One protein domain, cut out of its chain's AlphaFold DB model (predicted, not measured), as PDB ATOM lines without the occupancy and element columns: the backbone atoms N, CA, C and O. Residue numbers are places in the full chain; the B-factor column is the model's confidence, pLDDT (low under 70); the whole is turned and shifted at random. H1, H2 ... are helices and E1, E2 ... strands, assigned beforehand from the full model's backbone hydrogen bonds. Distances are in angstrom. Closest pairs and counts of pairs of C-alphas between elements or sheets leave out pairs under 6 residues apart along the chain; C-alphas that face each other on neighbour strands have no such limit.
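Overview. This is residues 9 to 121 of the 163 residues of an uncharacterized protein of Sphingomonas sp. Leaf412 (UniProt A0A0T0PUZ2). A long two-stranded ribbon, the hairpin E1 and E2, runs along the long axis, with a large loop of residues 32 to 58 at one end and the helices gathered toward the other. There H2 packs on the ribbon, with H3 on H2, while H1 is near E1 and away from the other helices. The printed part has 113 residues with three named helices and two named strands, in the order H1 E1 E2 H2 H3; the sheet, E1 - E2, is antiparallel. The class is mixed, helices and strands, with under half of the residues in named elements. The whole is loose, with a radius of gyration of the C-alphas of 18.4 A, and elongated, spanning 55 by 31 by 22 A.

Along the chain. H1, residues 9 to 16, begins with C-alpha 9 at (140.313, 157.039, 206.341). E1, residues 21 to 31, is 32.1 A long. E2, residues 59 to 70, is 32.9 A long. H2, residues 80 to 92, is 18.2 A long. H3, residues 107 to 110, ends with C-alpha 110 at (158.608, 154.954, 190.562).

Arrangement. The closest C-alphas of H1 and E1, Leu 14 and Arg 22, are 6.7 A apart. E1 and E2 are antiparallel at 162 degrees; N 26 and O 65, 2.8 A, are within hydrogen-bond range. The closest C-alphas of E2 and H2 are those of Ser 66 and Leu 91, 5.5 A. H2 and H3 touch, closest at the C-alphas of Ile 86 and Ile 107, 5.7 A. H1 is apart from H2 and H3. In H1 and H2 every O i to N i+4 pair is within hydrogen-bond range; H3 is too short for one.

Size, cuts and confidence. The C-alphas farthest apart, of Thr 50 and Gly 77, are 55.9 A apart. The printed part has no cut. The links E1 to E2 and H2 to H3 are long. The mean pLDDT of the printed part is 82.1; residues 38 to 56 and 103 to 104 are under 70.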
ATOM      1  N   SER A   9     140.322 157.027 207.809       75.00
ATOM      2  CA  SER A   9     140.313 157.039 206.341       75.00
ATOM      3  C   SER A   9     141.577 156.375 205.786       75.00
ATOM      4  O   SER A   9     141.506 155.541 204.882       75.00
ATOM      5  N   ARG A  10     142.721 156.641 206.424       78.00
ATOM      6  CA  ARG A  10     144.009 156.015 206.124       78.00
ATOM      7  C   ARG A  10     144.000 154.520 206.426       78.00
ATOM      8  O   ARG A  10     144.457 153.744 205.596       78.00
ATOM      9  N   LEU A  11     143.449 154.103 207.567       78.25
ATOM     10  CA  LEU A  11     143.299 152.684 207.920       78.25
ATOM     11  C   LEU A  11     142.455 151.915 206.904       78.25
ATOM     12  O   LEU A  11     142.787 150.782 206.569       78.25
ATOM     13  N   ARG A  12     141.367 152.525 206.424       81.50
ATOM     14  CA  ARG A  12     140.534 151.946 205.369       81.50
ATOM     15  C   ARG A  12     141.336 151.778 204.081       81.50
ATOM     16  O   ARG A  12     141.424 150.669 203.570       81.50
ATOM     17  N   TRP A  13     141.992 152.845 203.628       80.81
ATOM     18  CA  TRP A  13     142.821 152.806 202.426       80.81
ATOM     19  C   TRP A  13     143.920 151.737 202.504       80.81
ATOM     20  O   TRP A  13     144.106 150.990 201.556       80.81
ATOM     21  N   LEU A  14     144.599 151.587 203.647       82.12
ATOM     22  CA  LEU A  14     145.629 150.556 203.826       82.12
ATOM     23  C   LEU A  14     145.100 149.125 203.668       82.12
ATOM     24  O   LEU A  14     145.863 148.249 203.271       82.12
ATOM     25  N   LYS A  15     143.832 148.883 204.024       82.06
ATOM     26  CA  LYS A  15     143.196 147.562 203.920       82.06
ATOM     27  C   LYS A  15     142.688 147.263 202.517       82.06
ATOM     28  O   LYS A  15     142.681 146.107 202.121       82.06
ATOM     29  N   GLU A  16     142.208 148.289 201.823       86.56
ATOM     30  CA  GLU A  16     141.508 148.156 200.541       86.56
ATOM     31  C   GLU A  16     142.422 148.417 199.333       86.56
ATOM     32  O   GLU A  16     142.055 148.091 198.211       86.56
ATOM     33  N   SER A  17     143.589 149.037 199.532       83.81
ATOM     34  CA  SER A  17     144.470 149.448 198.438       83.81
ATOM     35  C   SER A  17     145.463 148.362 198.038       83.81
ATOM     36  O   SER A  17     146.280 147.933 198.853       83.81
ATOM     37  N   ASP A  18     145.515 148.074 196.740       85.75
ATOM     38  CA  ASP A  18     146.549 147.251 196.100       85.75
ATOM     39  C   ASP A  18     147.756 148.071 195.611       85.75
ATOM     40  O   ASP A  18     148.492 147.645 194.725       85.75
ATOM     41  N   ALA A  19     147.987 149.263 196.176       88.25
ATOM     42  CA  ALA A  19     149.124 150.091 195.781       88.25
ATOM     43  C   ALA A  19     150.467 149.344 195.978       88.25
ATOM     44  O   ALA A  19     150.668 148.738 197.039       88.25
ATOM     45  N   PRO A  20     151.417 149.446 195.025       91.44
ATOM     46  CA  PRO A  20     152.751 148.831 195.109       91.44
ATOM     47  C   PRO A  20     153.531 149.168 196.381       91.44
ATOM     48  O   PRO A  20     154.334 148.376 196.879       91.44
ATOM     49  N   ILE A  21     153.281 150.358 196.924       91.25
ATOM     50  CA  ILE A  21     153.847 150.837 198.176       91.25
ATOM     51  C   ILE A  21     152.756 151.494 199.015       91.25
ATOM     52  O   ILE A  21     152.000 152.352 198.558       91.25
ATOM     53  N   ARG A  22     152.685 151.103 200.285       90.25
ATOM     54  CA  ARG A  22     151.770 151.672 201.274       90.25
ATOM     55  C   ARG A  22     152.569 152.112 202.483       90.25
ATOM     56  O   ARG A  22     153.408 151.364 202.977       90.25
ATOM     57  N   SER A  23     152.297 153.307 202.994       90.31
ATOM     58  CA  SER A  23     152.920 153.769 204.230       90.31
ATOM     59  C   SER A  23     151.938 154.463 205.149       90.31
ATOM     60  O   SER A  23     150.918 155.011 204.725       90.31
ATOM     61  N   TRP A  24     152.252 154.421 206.436       89.06
ATOM     62  CA  TRP A  24     151.555 155.200 207.440       89.06
ATOM     63  C   TRP A  24     152.499 155.589 208.559       89.06
ATOM     64  O   TRP A  24     153.498 154.926 208.843       89.06
ATOM     65  N   GLN A  25     152.139 156.688 209.203       88.12
ATOM     66  CA  GLN A  25     152.871 157.245 210.318       88.12
ATOM     67  C   GLN A  25     151.962 157.246 211.537       88.12
ATOM     68  O   GLN A  25     150.753 157.460 211.438       88.12
ATOM     69  N   VAL A  26     152.562 156.964 212.681       85.94
ATOM     70  CA  VAL A  26     151.935 157.101 213.984       85.94
ATOM     71  C   VAL A  26     152.478 158.376 214.588       85.94
ATOM     72  O   VAL A  26     153.686 158.478 214.823       85.94
ATOM     73  N   THR A  27     151.593 159.329 214.836       84.56
ATOM     74  CA  THR A  27     151.958 160.613 215.419       84.56
ATOM     75  C   THR A  27     151.415 160.758 216.832       84.56
ATOM     76  O   THR A  27     150.450 160.099 217.234       84.56
ATOM     77  N   ALA A  28     152.077 161.610 217.607       82.62
ATOM     78  CA  ALA A  28     151.629 162.044 218.918       82.62
ATOM     79  C   ALA A  28     151.799 163.555 219.039       82.62
ATOM     80  O   ALA A  28     152.708 164.138 218.447       82.62
ATOM     81  N   VAL A  29     150.935 164.192 219.825       81.31
ATOM     82  CA  VAL A  29     151.131 165.595 220.181       81.31
ATOM     83  C   VAL A  29     152.087 165.658 221.363       81.31
ATOM     84  O   VAL A  29     151.832 165.084 222.422       81.31
ATOM     85  N   GLU A  30     153.184 166.374 221.177       82.25
ATOM     86  CA  GLU A  30     154.169 166.676 222.205       82.25
ATOM     87  C   GLU A  30     154.156 168.171 222.502       82.25
ATOM     88  O   GLU A  30     153.789 169.003 221.666       82.25
ATOM     89  N   ASP A  31     154.582 168.529 223.702       80.31
ATOM     90  CA  ASP A  31     154.930 169.895 224.037       80.31
ATOM     91  C   ASP A  31     156.248 170.308 223.338       80.31
ATOM     92  O   ASP A  31     156.925 169.511 222.679       80.31
ATOM     93  N   ARG A  32     156.648 171.577 223.463       74.75
ATOM     94  CA  ARG A  32     157.896 172.063 222.836       74.75
ATOM     95  C   ARG A  32     159.181 171.405 223.357       74.75
ATOM     96  O   ARG A  32     160.211 171.535 222.703       74.75
ATOM     97  N   ASN A  33     159.129 170.765 224.521       76.88
ATOM     98  CA  ASN A  33     160.250 170.068 225.144       76.88
ATOM     99  C   ASN A  33     160.269 168.576 224.766       76.88
ATOM    100  O   ASN A  33     161.161 167.854 225.203       76.88
ATOM    101  N   GLY A  34     159.317 168.114 223.945       75.56
ATOM    102  CA  GLY A  34     159.187 166.711 223.561       75.56
ATOM    103  C   GLY A  34     158.468 165.858 224.605       75.56
ATOM    104  O   GLY A  34     158.541 164.635 224.544       75.56
ATOM    105  N   VAL A  35     157.782 166.476 225.571       80.31
ATOM    106  CA  VAL A  35     156.957 165.754 226.541       80.31
ATOM    107  C   VAL A  35     155.607 165.449 225.888       80.31
ATOM    108  O   VAL A  35     154.913 166.383 225.479       80.31
ATOM    109  N   PRO A  36     155.197 164.174 225.779       75.00
ATOM    110  CA  PRO A  36     153.893 163.826 225.230       75.00
ATOM    111  C   PRO A  36     152.765 164.487 226.020       75.00
ATOM    112  O   PRO A  36     152.734 164.420 227.250       75.00
ATOM    113  N   LEU A  37     151.811 165.090 225.316       73.81
ATOM    114  CA  LEU A  37     150.609 165.611 225.948       73.81
ATOM    115  C   LEU A  37     149.637 164.458 226.185       73.81
ATOM    116  O   LEU A  37     149.087 163.877 225.249       73.81
ATOM    117  N   ILE A  38     149.450 164.112 227.455       65.06
ATOM    118  CA  ILE A  38     148.558 163.034 227.875       65.06
ATOM    119  C   ILE A  38     147.191 163.651 228.173       65.06
ATOM    120  O   ILE A  38     147.033 164.398 229.138       65.06
ATOM    121  N   GLY A  39     146.205 163.352 227.330       60.41
ATOM    122  CA  GLY A  39     144.800 163.549 227.681       60.41
ATOM    123  C   GLY A  39     144.350 162.468 228.660       60.41
ATOM    124  O   GLY A  39     144.859 161.347 228.630       60.41
ATOM    125  N   ASN A  40     143.400 162.786 229.535       55.91
ATOM    126  CA  ASN A  40     142.603 161.752 230.186       55.91
ATOM    127  C   ASN A  40     141.580 161.214 229.172       55.91
ATOM    128  O   ASN A  40     141.046 161.980 228.374       55.91
ATOM    129  N   ASP A  41     141.252 159.920 229.226       56.12
ATOM    130  CA  ASP A  41     140.320 159.257 228.287       56.12
ATOM    131  C   ASP A  41     138.884 159.841 228.303       56.12
ATOM    132  O   ASP A  41     137.992 159.367 227.602       56.12
ATOM    133  N   SER A  42     138.619 160.862 229.122       56.31
ATOM    134  CA  SER A  42     137.297 161.459 229.332       56.31
ATOM    135  C   SER A  42     137.320 162.985 229.516       56.31
ATOM    136  O   SER A  42     136.321 163.555 229.946       56.31
ATOM    137  N   GLY A  43     138.429 163.674 229.220       58.44
ATOM    138  CA  GLY A  43     138.528 165.123 229.419       58.44
ATOM    139  C   GLY A  43     139.563 165.819 228.525       58.44
ATOM    140  O   GLY A  43     140.167 165.198 227.650       58.44
ATOM    141  N   PRO A  44     139.723 167.145 228.678       57.56
ATOM    142  CA  PRO A  44     140.591 167.930 227.814       57.56
ATOM    143  C   PRO A  44     142.072 167.643 228.086       57.56
ATOM    144  O   PRO A  44     142.520 167.641 229.231       57.56
ATOM    145  N   THR A  45     142.856 167.478 227.021       66.94
ATOM    146  CA  THR A  45     144.321 167.425 227.099       66.94
ATOM    147  C   THR A  45     144.866 168.768 227.576       66.94
ATOM    148  O   THR A  45     144.720 169.784 226.894       66.94
ATOM    149  N   ILE A  46     145.514 168.780 228.741       66.19
ATOM    150  CA  ILE A  46     146.111 169.986 229.322       66.19
ATOM    151  C   ILE A  46     147.581 170.052 228.911       66.19
ATOM    152  O   ILE A  46     148.342 169.117 229.150       66.19
ATOM    153  N   ASN A  47     147.993 171.173 228.318       69.12
ATOM    154  CA  ASN A  47     149.407 171.483 228.147       69.12
ATOM    155  C   ASN A  47     149.913 172.189 229.420       69.12
ATOM    156  O   ASN A  47     149.463 173.305 229.683       69.12
ATOM    157  N   PRO A  48     150.819 171.583 230.213       65.31
ATOM    158  CA  PRO A  48     151.303 172.176 231.462       65.31
ATOM    159  C   PRO A  48     152.232 173.383 231.244       65.31
ATOM    160  O   PRO A  48     152.605 174.052 232.207       65.31
ATOM    161  N   LEU A  49     152.618 173.687 229.999       66.81
ATOM    162  CA  LEU A  49     153.431 174.858 229.684       66.81
ATOM    163  C   LEU A  49     152.639 176.156 229.874       66.81
ATOM    164  O   LEU A  49     151.680 176.438 229.161       66.81
ATOM    165  N   THR A  50     153.125 177.005 230.776       61.25
ATOM    166  CA  THR A  50     152.543 178.321 231.089       61.25
ATOM    167  C   THR A  50     153.068 179.460 230.204       61.25
ATOM    168  O   THR A  50     152.589 180.587 230.299       61.25
ATOM    169  N   SER A  51     154.030 179.193 229.309       64.69
ATOM    170  CA  SER A  51     154.545 180.177 228.345       64.69
ATOM    171  C   SER A  51     153.875 180.053 226.980       64.69
ATOM    172  O   SER A  51     154.221 179.189 226.171       64.69
ATOM    173  N   VAL A  52     152.958 180.977 226.701       65.12
ATOM    174  CA  VAL A  52     152.315 181.136 225.393       65.12
ATOM    175  C   VAL A  52     153.150 182.088 224.534       65.12
ATOM    176  O   VAL A  52     153.557 183.153 224.989       65.12
ATOM    177  N   SER A  53     153.423 181.720 223.281       65.19
ATOM    178  CA  SER A  53     154.124 182.578 222.319       65.19
ATOM    179  C   SER A  53     153.357 182.630 221.005       65.19
ATOM    180  O   SER A  53     152.866 181.613 220.525       65.19
ATOM    181  N   ARG A  54     153.285 183.819 220.398       63.66
ATOM    182  CA  ARG A  54     152.772 184.004 219.028       63.66
ATOM    183  C   ARG A  54     153.819 183.683 217.958       63.66
ATOM    184  O   ARG A  54     153.469 183.563 216.791       63.66
ATOM    185  N   LEU A  55     155.089 183.589 218.354       63.62
ATOM    186  CA  LEU A  55     156.228 183.340 217.467       63.62
ATOM    187  C   LEU A  55     156.632 181.863 217.440       63.62
ATOM    188  O   LEU A  55     157.278 181.420 216.498       63.62
ATOM    189  N   VAL A  56     156.285 181.107 218.487       66.44
ATOM    190  CA  VAL A  56     156.739 179.729 218.693       66.44
ATOM    191  C   VAL A  56     155.573 178.876 219.170       66.44
ATOM    192  O   VAL A  56     154.976 179.171 220.207       66.44
ATOM    193  N   ALA A  57     155.285 177.793 218.444       72.81
ATOM    194  CA  ALA A  57     154.260 176.835 218.835       72.81
ATOM    195  C   ALA A  57     154.574 176.235 220.221       72.81
ATOM    196  O   ALA A  57     155.727 176.005 220.596       72.81
ATOM    197  N   THR A  58     153.548 176.048 221.046       75.25
ATOM    198  CA  THR A  58     153.678 175.419 222.373       75.25
ATOM    199  C   THR A  58     153.539 173.903 222.307       75.25
ATOM    200  O   THR A  58     153.927 173.216 223.251       75.25
ATOM    201  N   THR A  59     153.027 173.399 221.186       77.88
ATOM    202  CA  THR A  59     152.844 171.984 220.883       77.88
ATOM    203  C   THR A  59     153.341 171.683 219.477       77.88
ATOM    204  O   THR A  59     153.436 172.576 218.628       77.88
ATOM    205  N   ARG A  60     153.662 170.418 219.229       76.88
ATOM    206  CA  ARG A  60     154.023 169.899 217.913       76.88
ATOM    207  C   ARG A  60     153.434 168.513 217.722       76.88
ATOM    208  O   ARG A  60     153.261 167.769 218.682       76.88
ATOM    209  N   GLU A  61     153.175 168.160 216.475       79.31
ATOM    210  CA  GLU A  61     152.927 166.776 216.100       79.31
ATOM    211  C   GLU A  61     154.276 166.106 215.820       79.31
ATOM    212  O   GLU A  61     155.052 166.575 214.984       79.31
ATOM    213  N   ALA A  62     154.587 165.048 216.563       80.69
ATOM    214  CA  ALA A  62     155.821 164.290 216.445       80.69
ATOM    215  C   ALA A  62     155.546 162.928 215.806       80.69
ATOM    216  O   ALA A  62     154.599 162.233 216.179       80.69
ATOM    217  N   MET A  63     156.393 162.531 214.853       85.62
ATOM    218  CA  MET A  63     156.369 161.187 214.282       85.62
ATOM    219  C   MET A  63     156.995 160.205 215.275       85.62
ATOM    220  O   MET A  63     158.198 160.243 215.514       85.62
ATOM    221  N   VAL A  64     156.179 159.312 215.831       87.25
ATOM    222  CA  VAL A  64     156.610 158.296 216.803       87.25
ATOM    223  C   VAL A  64     157.067 157.030 216.089       87.25
ATOM    224  O   VAL A  64     158.055 156.409 216.477       87.25
ATOM    225  N   LYS A  65     156.333 156.619 215.049       88.62
ATOM    226  CA  LYS A  65     156.657 155.450 214.222       88.62
ATOM    227  C   LYS A  65     156.292 155.722 212.773       88.62
ATOM    228  O   LYS A  65     155.326 156.430 212.501       88.62
ATOM    229  N   SER A  66     157.025 155.102 211.861       91.88
ATOM    230  CA  SER A  66     156.698 155.064 210.441       91.88
ATOM    231  C   SER A  66     156.834 153.638 209.948       91.88
ATOM    232  O   SER A  66     157.763 152.934 210.344       91.88
ATOM    233  N   ILE A  67     155.871 153.194 209.151       90.88
ATOM    234  CA  ILE A  67     155.830 151.835 208.627       90.88
ATOM    235  C   ILE A  67     155.572 151.918 207.130       90.88
ATOM    236  O   ILE A  67     154.696 152.657 206.676       90.88
ATOM    237  N   VAL A  68     156.352 151.147 206.377       92.19
ATOM    238  CA  VAL A  68     156.225 150.993 204.930       92.19
ATOM    239  C   VAL A  68     156.034 149.518 204.621       92.19
ATOM    240  O   VAL A  68     156.727 148.664 205.170       92.19
ATOM    241  N   VAL A  69     155.085 149.235 203.740       91.50
ATOM    242  CA  VAL A  69     154.822 147.914 203.183       91.50
ATOM    243  C   VAL A  69     154.996 148.016 201.675       91.50
ATOM    244  O   VAL A  69     154.401 148.887 201.040       91.50
ATOM    245  N   LEU A  70     155.820 147.127 201.132       92.25
ATOM    246  CA  LEU A  70     156.108 147.009 199.706       92.25
ATOM    247  C   LEU A  70     155.519 145.699 199.196       92.25
ATOM    248  O   LEU A  70     155.688 144.658 199.836       92.25
ATOM    249  N   ASP A  71     154.855 145.750 198.048       92.62
ATOM    250  CA  ASP A  71     154.531 144.547 197.295       92.62
ATOM    251  C   ASP A  71     155.763 144.079 196.510       92.62
ATOM    252  O   ASP A  71     156.272 144.784 195.639       92.62
ATOM    253  N   VAL A  72     156.226 142.866 196.814       91.56
ATOM    254  CA  VAL A  72     157.405 142.258 196.186       91.56
ATOM    255  C   VAL A  72     157.193 142.047 194.686       91.56
ATOM    256  O   VAL A  72     158.141 142.215 193.921       91.56
ATOM    257  N   GLY A  73     155.969 141.731 194.245       92.50
ATOM    258  CA  GLY A  73     155.676 141.527 192.822       92.50
ATOM    259  C   GLY A  73     155.871 142.800 191.997       92.50
ATOM    260  O   GLY A  73     156.390 142.759 190.885       92.50
ATOM    261  N   SER A  74     155.546 143.949 192.583       90.69
ATOM    262  CA  SER A  74     155.689 145.259 191.946       90.69
ATOM    263  C   SER A  74     157.138 145.770 191.866       90.69
ATOM    264  O   SER A  74     157.407 146.780 191.211       90.69
ATOM    265  N   MET A  75     158.088 145.097 192.524       92.00
ATOM    266  CA  MET A  75     159.501 145.495 192.551       92.00
ATOM    267  C   MET A  75     160.291 145.019 191.326       92.00
ATOM    268  O   MET A  75     161.450 145.408 191.169       92.00
ATOM    269  N   ASP A  76     159.694 144.200 190.459       92.00
ATOM    270  CA  ASP A  76     160.394 143.668 189.295       92.00
ATOM    271  C   ASP A  76     160.892 144.784 188.355       92.00
ATOM    272  O   ASP A  76     160.260 145.833 188.154       92.00
ATOM    273  N   GLY A  77     162.101 144.590 187.831       91.44
ATOM    274  CA  GLY A  77     162.806 145.583 187.018       91.44
ATOM    275  C   GLY A  77     163.207 146.876 187.749       91.44
ATOM    276  O   GLY A  77     163.638 147.822 187.088       91.44
ATOM    277  N   LYS A  78     163.076 146.963 189.083       94.31
ATOM    278  CA  LYS A  78     163.539 148.111 189.883       94.31
ATOM    279  C   LYS A  78     164.869 147.815 190.561       94.31
ATOM    280  O   LYS A  78     165.139 146.711 191.024       94.31
ATOM    281  N   THR A  79     165.713 148.835 190.652       95.81
ATOM    282  CA  THR A  79     166.995 148.718 191.353       95.81
ATOM    283  C   THR A  79     166.812 148.847 192.863       95.81
ATOM    284  O   THR A  79     165.936 149.571 193.340       95.81
ATOM    285  N   VAL A  80     167.707 148.224 193.636       95.88
ATOM    286  CA  VAL A  80     167.748 148.378 195.105       95.88
ATOM    287  C   VAL A  80     167.829 149.854 195.508       95.88
ATOM    288  O   VAL A  80     167.190 150.262 196.475       95.88
ATOM    289  N   ARG A  81     168.561 150.672 194.739       96.62
ATOM    290  CA  ARG A  81     168.670 152.119 194.964       96.62
ATOM    291  C   ARG A  81     167.317 152.816 194.853       96.62
ATOM    292  O   ARG A  81     166.940 153.527 195.776       96.62
ATOM    293  N   GLN A  82     166.565 152.568 193.783       96.00
ATOM    294  CA  GLN A  82     165.238 153.163 193.599       96.00
ATOM    295  C   GLN A  82     164.274 152.778 194.722       96.00
ATOM    296  O   GLN A  82     163.543 153.630 195.222       96.00
ATOM    297  N   ILE A  83     164.306 151.512 195.150       96.62
ATOM    298  CA  ILE A  83     163.474 151.021 196.253       96.62
ATOM    299  C   ILE A  83     163.864 151.693 197.573       96.62
ATOM    300  O   ILE A  83     162.988 152.137 198.314       96.62
ATOM    301  N   ALA A  84     165.161 151.817 197.862       96.81
ATOM    302  CA  ALA A  84     165.638 152.519 199.051       96.81
ATOM    303  C   ALA A  84     165.223 154.001 199.040       96.81
ATOM    304  O   ALA A  84     164.761 154.528 200.054       96.81
ATOM    305  N   ASP A  85     165.325 154.654 197.885       96.44
ATOM    306  CA  ASP A  85     165.013 156.069 197.717       96.44
ATOM    307  C   ASP A  85     163.514 156.361 197.899       96.44
ATOM    308  O   ASP A  85     163.155 157.232 198.698       96.44
ATOM    309  N   ILE A  86     162.623 155.604 197.244       94.81
ATOM    310  CA  ILE A  86     161.172 155.775 197.440       94.81
ATOM    311  C   ILE A  86     160.752 155.412 198.870       94.81
ATOM    312  O   ILE A  86     159.966 156.132 199.489       94.81
ATOM    313  N   THR A  87     161.327 154.347 199.441       95.62
ATOM    314  CA  THR A  87     161.035 153.922 200.817       95.62
ATOM    315  C   THR A  87     161.440 154.998 201.815       95.62
ATOM    316  O   THR A  87     160.702 155.271 202.758       95.62
ATOM    317  N   THR A  88     162.569 155.672 201.588       95.94
ATOM    318  CA  THR A  88     163.017 156.782 202.433       95.94
ATOM    319  C   THR A  88     162.000 157.924 202.438       95.94
ATOM    320  O   THR A  88     161.669 158.437 203.507       95.94
ATOM    321  N   LEU A  89     161.440 158.294 201.280       94.31
ATOM    322  CA  LEU A  89     160.379 159.305 201.238       94.31
ATOM    323  C   LEU A  89     159.123 158.847 201.976       94.31
ATOM    324  O   LEU A  89     158.572 159.622 202.750       94.31
ATOM    325  N   HIS A  90     158.696 157.599 201.791       93.38
ATOM    326  CA  HIS A  90     157.529 157.051 202.484       93.38
ATOM    327  C   HIS A  90     157.719 156.912 203.998       93.38
ATOM    328  O   HIS A  90     156.738 156.991 204.740       93.38
ATOM    329  N   LEU A  91     158.955 156.710 204.460       93.50
ATOM    330  CA  LEU A  91     159.282 156.656 205.880       93.50
ATOM    331  C   LEU A  91     159.235 158.045 206.513       93.50
ATOM    332  O   LEU A  91     158.676 158.207 207.598       93.50
ATOM    333  N   LEU A  92     159.813 159.038 205.842       92.31
ATOM    334  CA  LEU A  92     159.992 160.375 206.398       92.31
ATOM    335  C   LEU A  92     158.754 161.261 206.196       92.31
ATOM    336  O   LEU A  92     158.386 162.043 207.067       92.31
ATOM    337  N   LEU A  93     158.043 161.122 205.085       89.12
ATOM    338  CA  LEU A  93     156.950 162.020 204.728       89.12
ATOM    339  C   LEU A  93     155.580 161.371 204.941       89.12
ATOM    340  O   LEU A  93     155.370 160.198 204.635       89.12
ATOM    341  N   ASN A  94     154.603 162.173 205.376       85.25
ATOM    342  CA  ASN A  94     153.201 161.770 205.324       85.25
ATOM    343  C   ASN A  94     152.681 161.917 203.883       85.25
ATOM    344  O   ASN A  94     152.150 162.960 203.496       85.25
ATOM    345  N   ILE A  95     152.917 160.891 203.066       84.88
ATOM    346  CA  ILE A  95     152.602 160.883 201.635       84.88
ATOM    347  C   ILE A  95     151.112 160.600 201.405       84.88
ATOM    348  O   ILE A  95     150.580 159.598 201.889       84.88
ATOM    349  N   ALA A  96     150.439 161.463 200.638       80.62
ATOM    350  CA  ALA A  96     149.076 161.200 200.179       80.62
ATOM    351  C   ALA A  96     149.044 159.948 199.276       80.62
ATOM    352  O   ALA A  96     149.992 159.747 198.519       80.62
ATOM    353  N   PRO A  97     147.975 159.132 199.319       76.44
ATOM    354  CA  PRO A  97     147.854 157.916 198.512       76.44
ATOM    355  C   PRO A  97     148.198 158.049 197.026       76.44
ATOM    356  O   PRO A  97     148.739 157.116 196.453       76.44
ATOM    357  N   ASP A  98     147.902 159.199 196.424       76.12
ATOM    358  CA  ASP A  98     148.037 159.468 194.990       76.12
ATOM    359  C   ASP A  98     149.167 160.466 194.676       76.12
ATOM    360  O   ASP A  98     149.141 161.195 193.686       76.12
ATOM    361  N   ALA A  99     150.162 160.572 195.561       78.75
ATOM    362  CA  ALA A  99     151.258 161.518 195.373       78.75
ATOM    363  C   ALA A  99     152.148 161.182 194.164       78.75
ATOM    364  O   ALA A  99     152.682 162.105 193.546       78.75
ATOM    365  N   GLY A 100     152.303 159.896 193.833       76.00
ATOM    366  CA  GLY A 100     153.106 159.436 192.697       76.00
ATOM    367  C   GLY A 100     152.526 159.872 191.346       76.00
ATOM    368  O   GLY A 100     153.249 160.459 190.533       76.00
ATOM    369  N   ASP A 101     151.200 159.794 191.186       75.50
ATOM    370  CA  ASP A 101     150.467 160.265 189.997       75.50
ATOM    371  C   ASP A 101     150.726 161.745 189.677       75.50
ATOM    372  O   ASP A 101     150.799 162.168 188.520       75.50
ATOM    373  N   ARG A 102     150.889 162.563 190.721       73.19
ATOM    374  CA  ARG A 102     151.036 164.024 190.613       73.19
ATOM    375  C   ARG A 102     152.494 164.476 190.473       73.19
ATOM    376  O   ARG A 102     152.763 165.663 190.279       73.19
ATOM    377  N   SER A 103     153.447 163.557 190.600       66.25
ATOM    378  CA  SER A 103     154.864 163.839 190.820       66.25
ATOM    379  C   SER A 103     155.688 163.633 189.538       66.25
ATOM    380  O   SER A 103     156.241 162.567 189.285       66.25
ATOM    381  N   VAL A 104     155.811 164.669 188.698       64.94
ATOM    382  CA  VAL A 104     156.532 164.544 187.410       64.94
ATOM    383  C   VAL A 104     158.057 164.426 187.573       64.94
ATOM    384  O   VAL A 104     158.706 163.809 186.733       64.94
ATOM    385  N   GLU A 105     158.627 164.975 188.648       82.56
ATOM    386  CA  GLU A 105     160.082 165.084 188.861       82.56
ATOM    387  C   GLU A 105     160.551 164.447 190.180       82.56
ATOM    388  O   GLU A 105     161.482 164.945 190.811       82.56
ATOM    389  N   SER A 106     159.906 163.385 190.655       91.19
ATOM    390  CA  SER A 106     160.271 162.759 191.931       91.19
ATOM    391  C   SER A 106     160.243 161.243 191.866       91.19
ATOM    392  O   SER A 106     159.498 160.649 191.082       91.19
ATOM    393  N   ILE A 107     161.075 160.618 192.703       94.19
ATOM    394  CA  ILE A 107     161.130 159.165 192.860       94.19
ATOM    395  C   ILE A 107     159.788 158.582 193.332       94.19
ATOM    396  O   ILE A 107     159.569 157.390 193.177       94.19
ATOM    397  N   LEU A 108     158.852 159.400 193.834       92.88
ATOM    398  CA  LEU A 108     157.490 158.955 194.160       92.88
ATOM    399  C   LEU A 108     156.736 158.382 192.952       92.88
ATOM    400  O   LEU A 108     155.857 157.556 193.144       92.88
ATOM    401  N   ALA A 109     157.103 158.757 191.723       91.50
ATOM    402  CA  ALA A 109     156.499 158.215 190.506       91.50
ATOM    403  C   ALA A 109     157.107 156.869 190.052       91.50
ATOM    404  O   ALA A 109     156.900 156.458 188.910       91.50
ATOM    405  N   LEU A 110     157.890 156.190 190.907       92.31
ATOM    406  CA  LEU A 110     158.608 154.954 190.562       92.31
ATOM    407  C   LEU A 110     157.696 153.845 190.030       92.31
ATOM    408  O   LEU A 110     158.105 153.091 189.146       92.31
ATOM    409  N   PHE A 111     156.498 153.729 190.600       90.38
ATOM    410  CA  PHE A 111     155.555 152.662 190.278       90.38
ATOM    411  C   PHE A 111     154.486 153.078 189.260       90.38
ATOM    412  O   PHE A 111     153.886 152.207 188.639       90.38
ATOM    413  N   ASP A 112     154.314 154.379 189.013       86.00
ATOM    414  CA  ASP A 112     153.241 154.901 188.153       86.00
ATOM    415  C   ASP A 112     153.702 155.151 186.707       86.00
ATOM    416  O   ASP A 112     152.918 155.555 185.847       86.00
ATOM    417  N   ARG A 113     154.998 154.961 186.412       77.31
ATOM    418  CA  ARG A 113     155.601 155.315 185.117       77.31
ATOM    419  C   ARG A 113     156.495 154.225 184.548       77.31
ATOM    420  O   ARG A 113     157.233 153.554 185.262       77.31
ATOM    421  N   SER A 114     156.503 154.145 183.218       73.00
ATOM    422  CA  SER A 114     157.432 153.302 182.456       73.00
ATOM    423  C   SER A 114     158.879 153.791 182.551       73.00
ATOM    424  O   SER A 114     159.800 152.981 182.607       73.00
ATOM    425  N   VAL A 115     159.083 155.112 182.603       79.69
ATOM    426  CA  VAL A 115     160.393 155.742 182.803       79.69
ATOM    427  C   VAL A 115     160.377 156.491 184.128       79.69
ATOM    428  O   VAL A 115     159.876 157.613 184.228       79.69
ATOM    429  N   ALA A 116     160.915 155.841 185.154       84.25
ATOM    430  CA  ALA A 116     161.070 156.404 186.485       84.25
ATOM    431  C   ALA A 116     162.485 156.973 186.695       84.25
ATOM    432  O   ALA A 116     163.438 156.502 186.062       84.25
ATOM    433  N   PRO A 117     162.661 157.942 187.611       90.62
ATOM    434  CA  PRO A 117     163.987 158.377 188.031       90.62
ATOM    435  C   PRO A 117     164.844 157.202 188.523       90.62
ATOM    436  O   PRO A 117     164.349 156.273 189.163       90.62
ATOM    437  N   GLN A 118     166.145 157.244 188.232       92.69
ATOM    438  CA  GLN A 118     167.096 156.212 188.675       92.69
ATOM    439  C   GLN A 118     167.437 156.315 190.170       92.69
ATOM    440  O   GLN A 118     167.931 155.358 190.758       92.69
ATOM    441  N   GLU A 119     167.180 157.472 190.774       94.12
ATOM    442  CA  GLU A 119     167.439 157.778 192.177       94.12
ATOM    443  C   GLU A 119     166.592 158.976 192.633       94.12
ATOM    444  O   GLU A 119     165.931 159.618 191.809       94.12
ATOM    445  N   MET A 120     166.645 159.303 193.930       94.31
ATOM    446  CA  MET A 120     166.093 160.549 194.473       94.31
ATOM    447  C   MET A 120     166.502 161.743 193.619       94.31
ATOM    448  O   MET A 120     167.689 162.013 193.411       94.31
ATOM    449  N   THR A 121     165.515 162.518 193.193       93.62
ATOM    450  CA  THR A 121     165.755 163.685 192.355       93.62
ATOM    451  C   THR A 121     166.232 164.878 193.192       93.62
ATOM    452  O   THR A 121     166.108 164.898 194.424       93.62
TER     453      THR A 121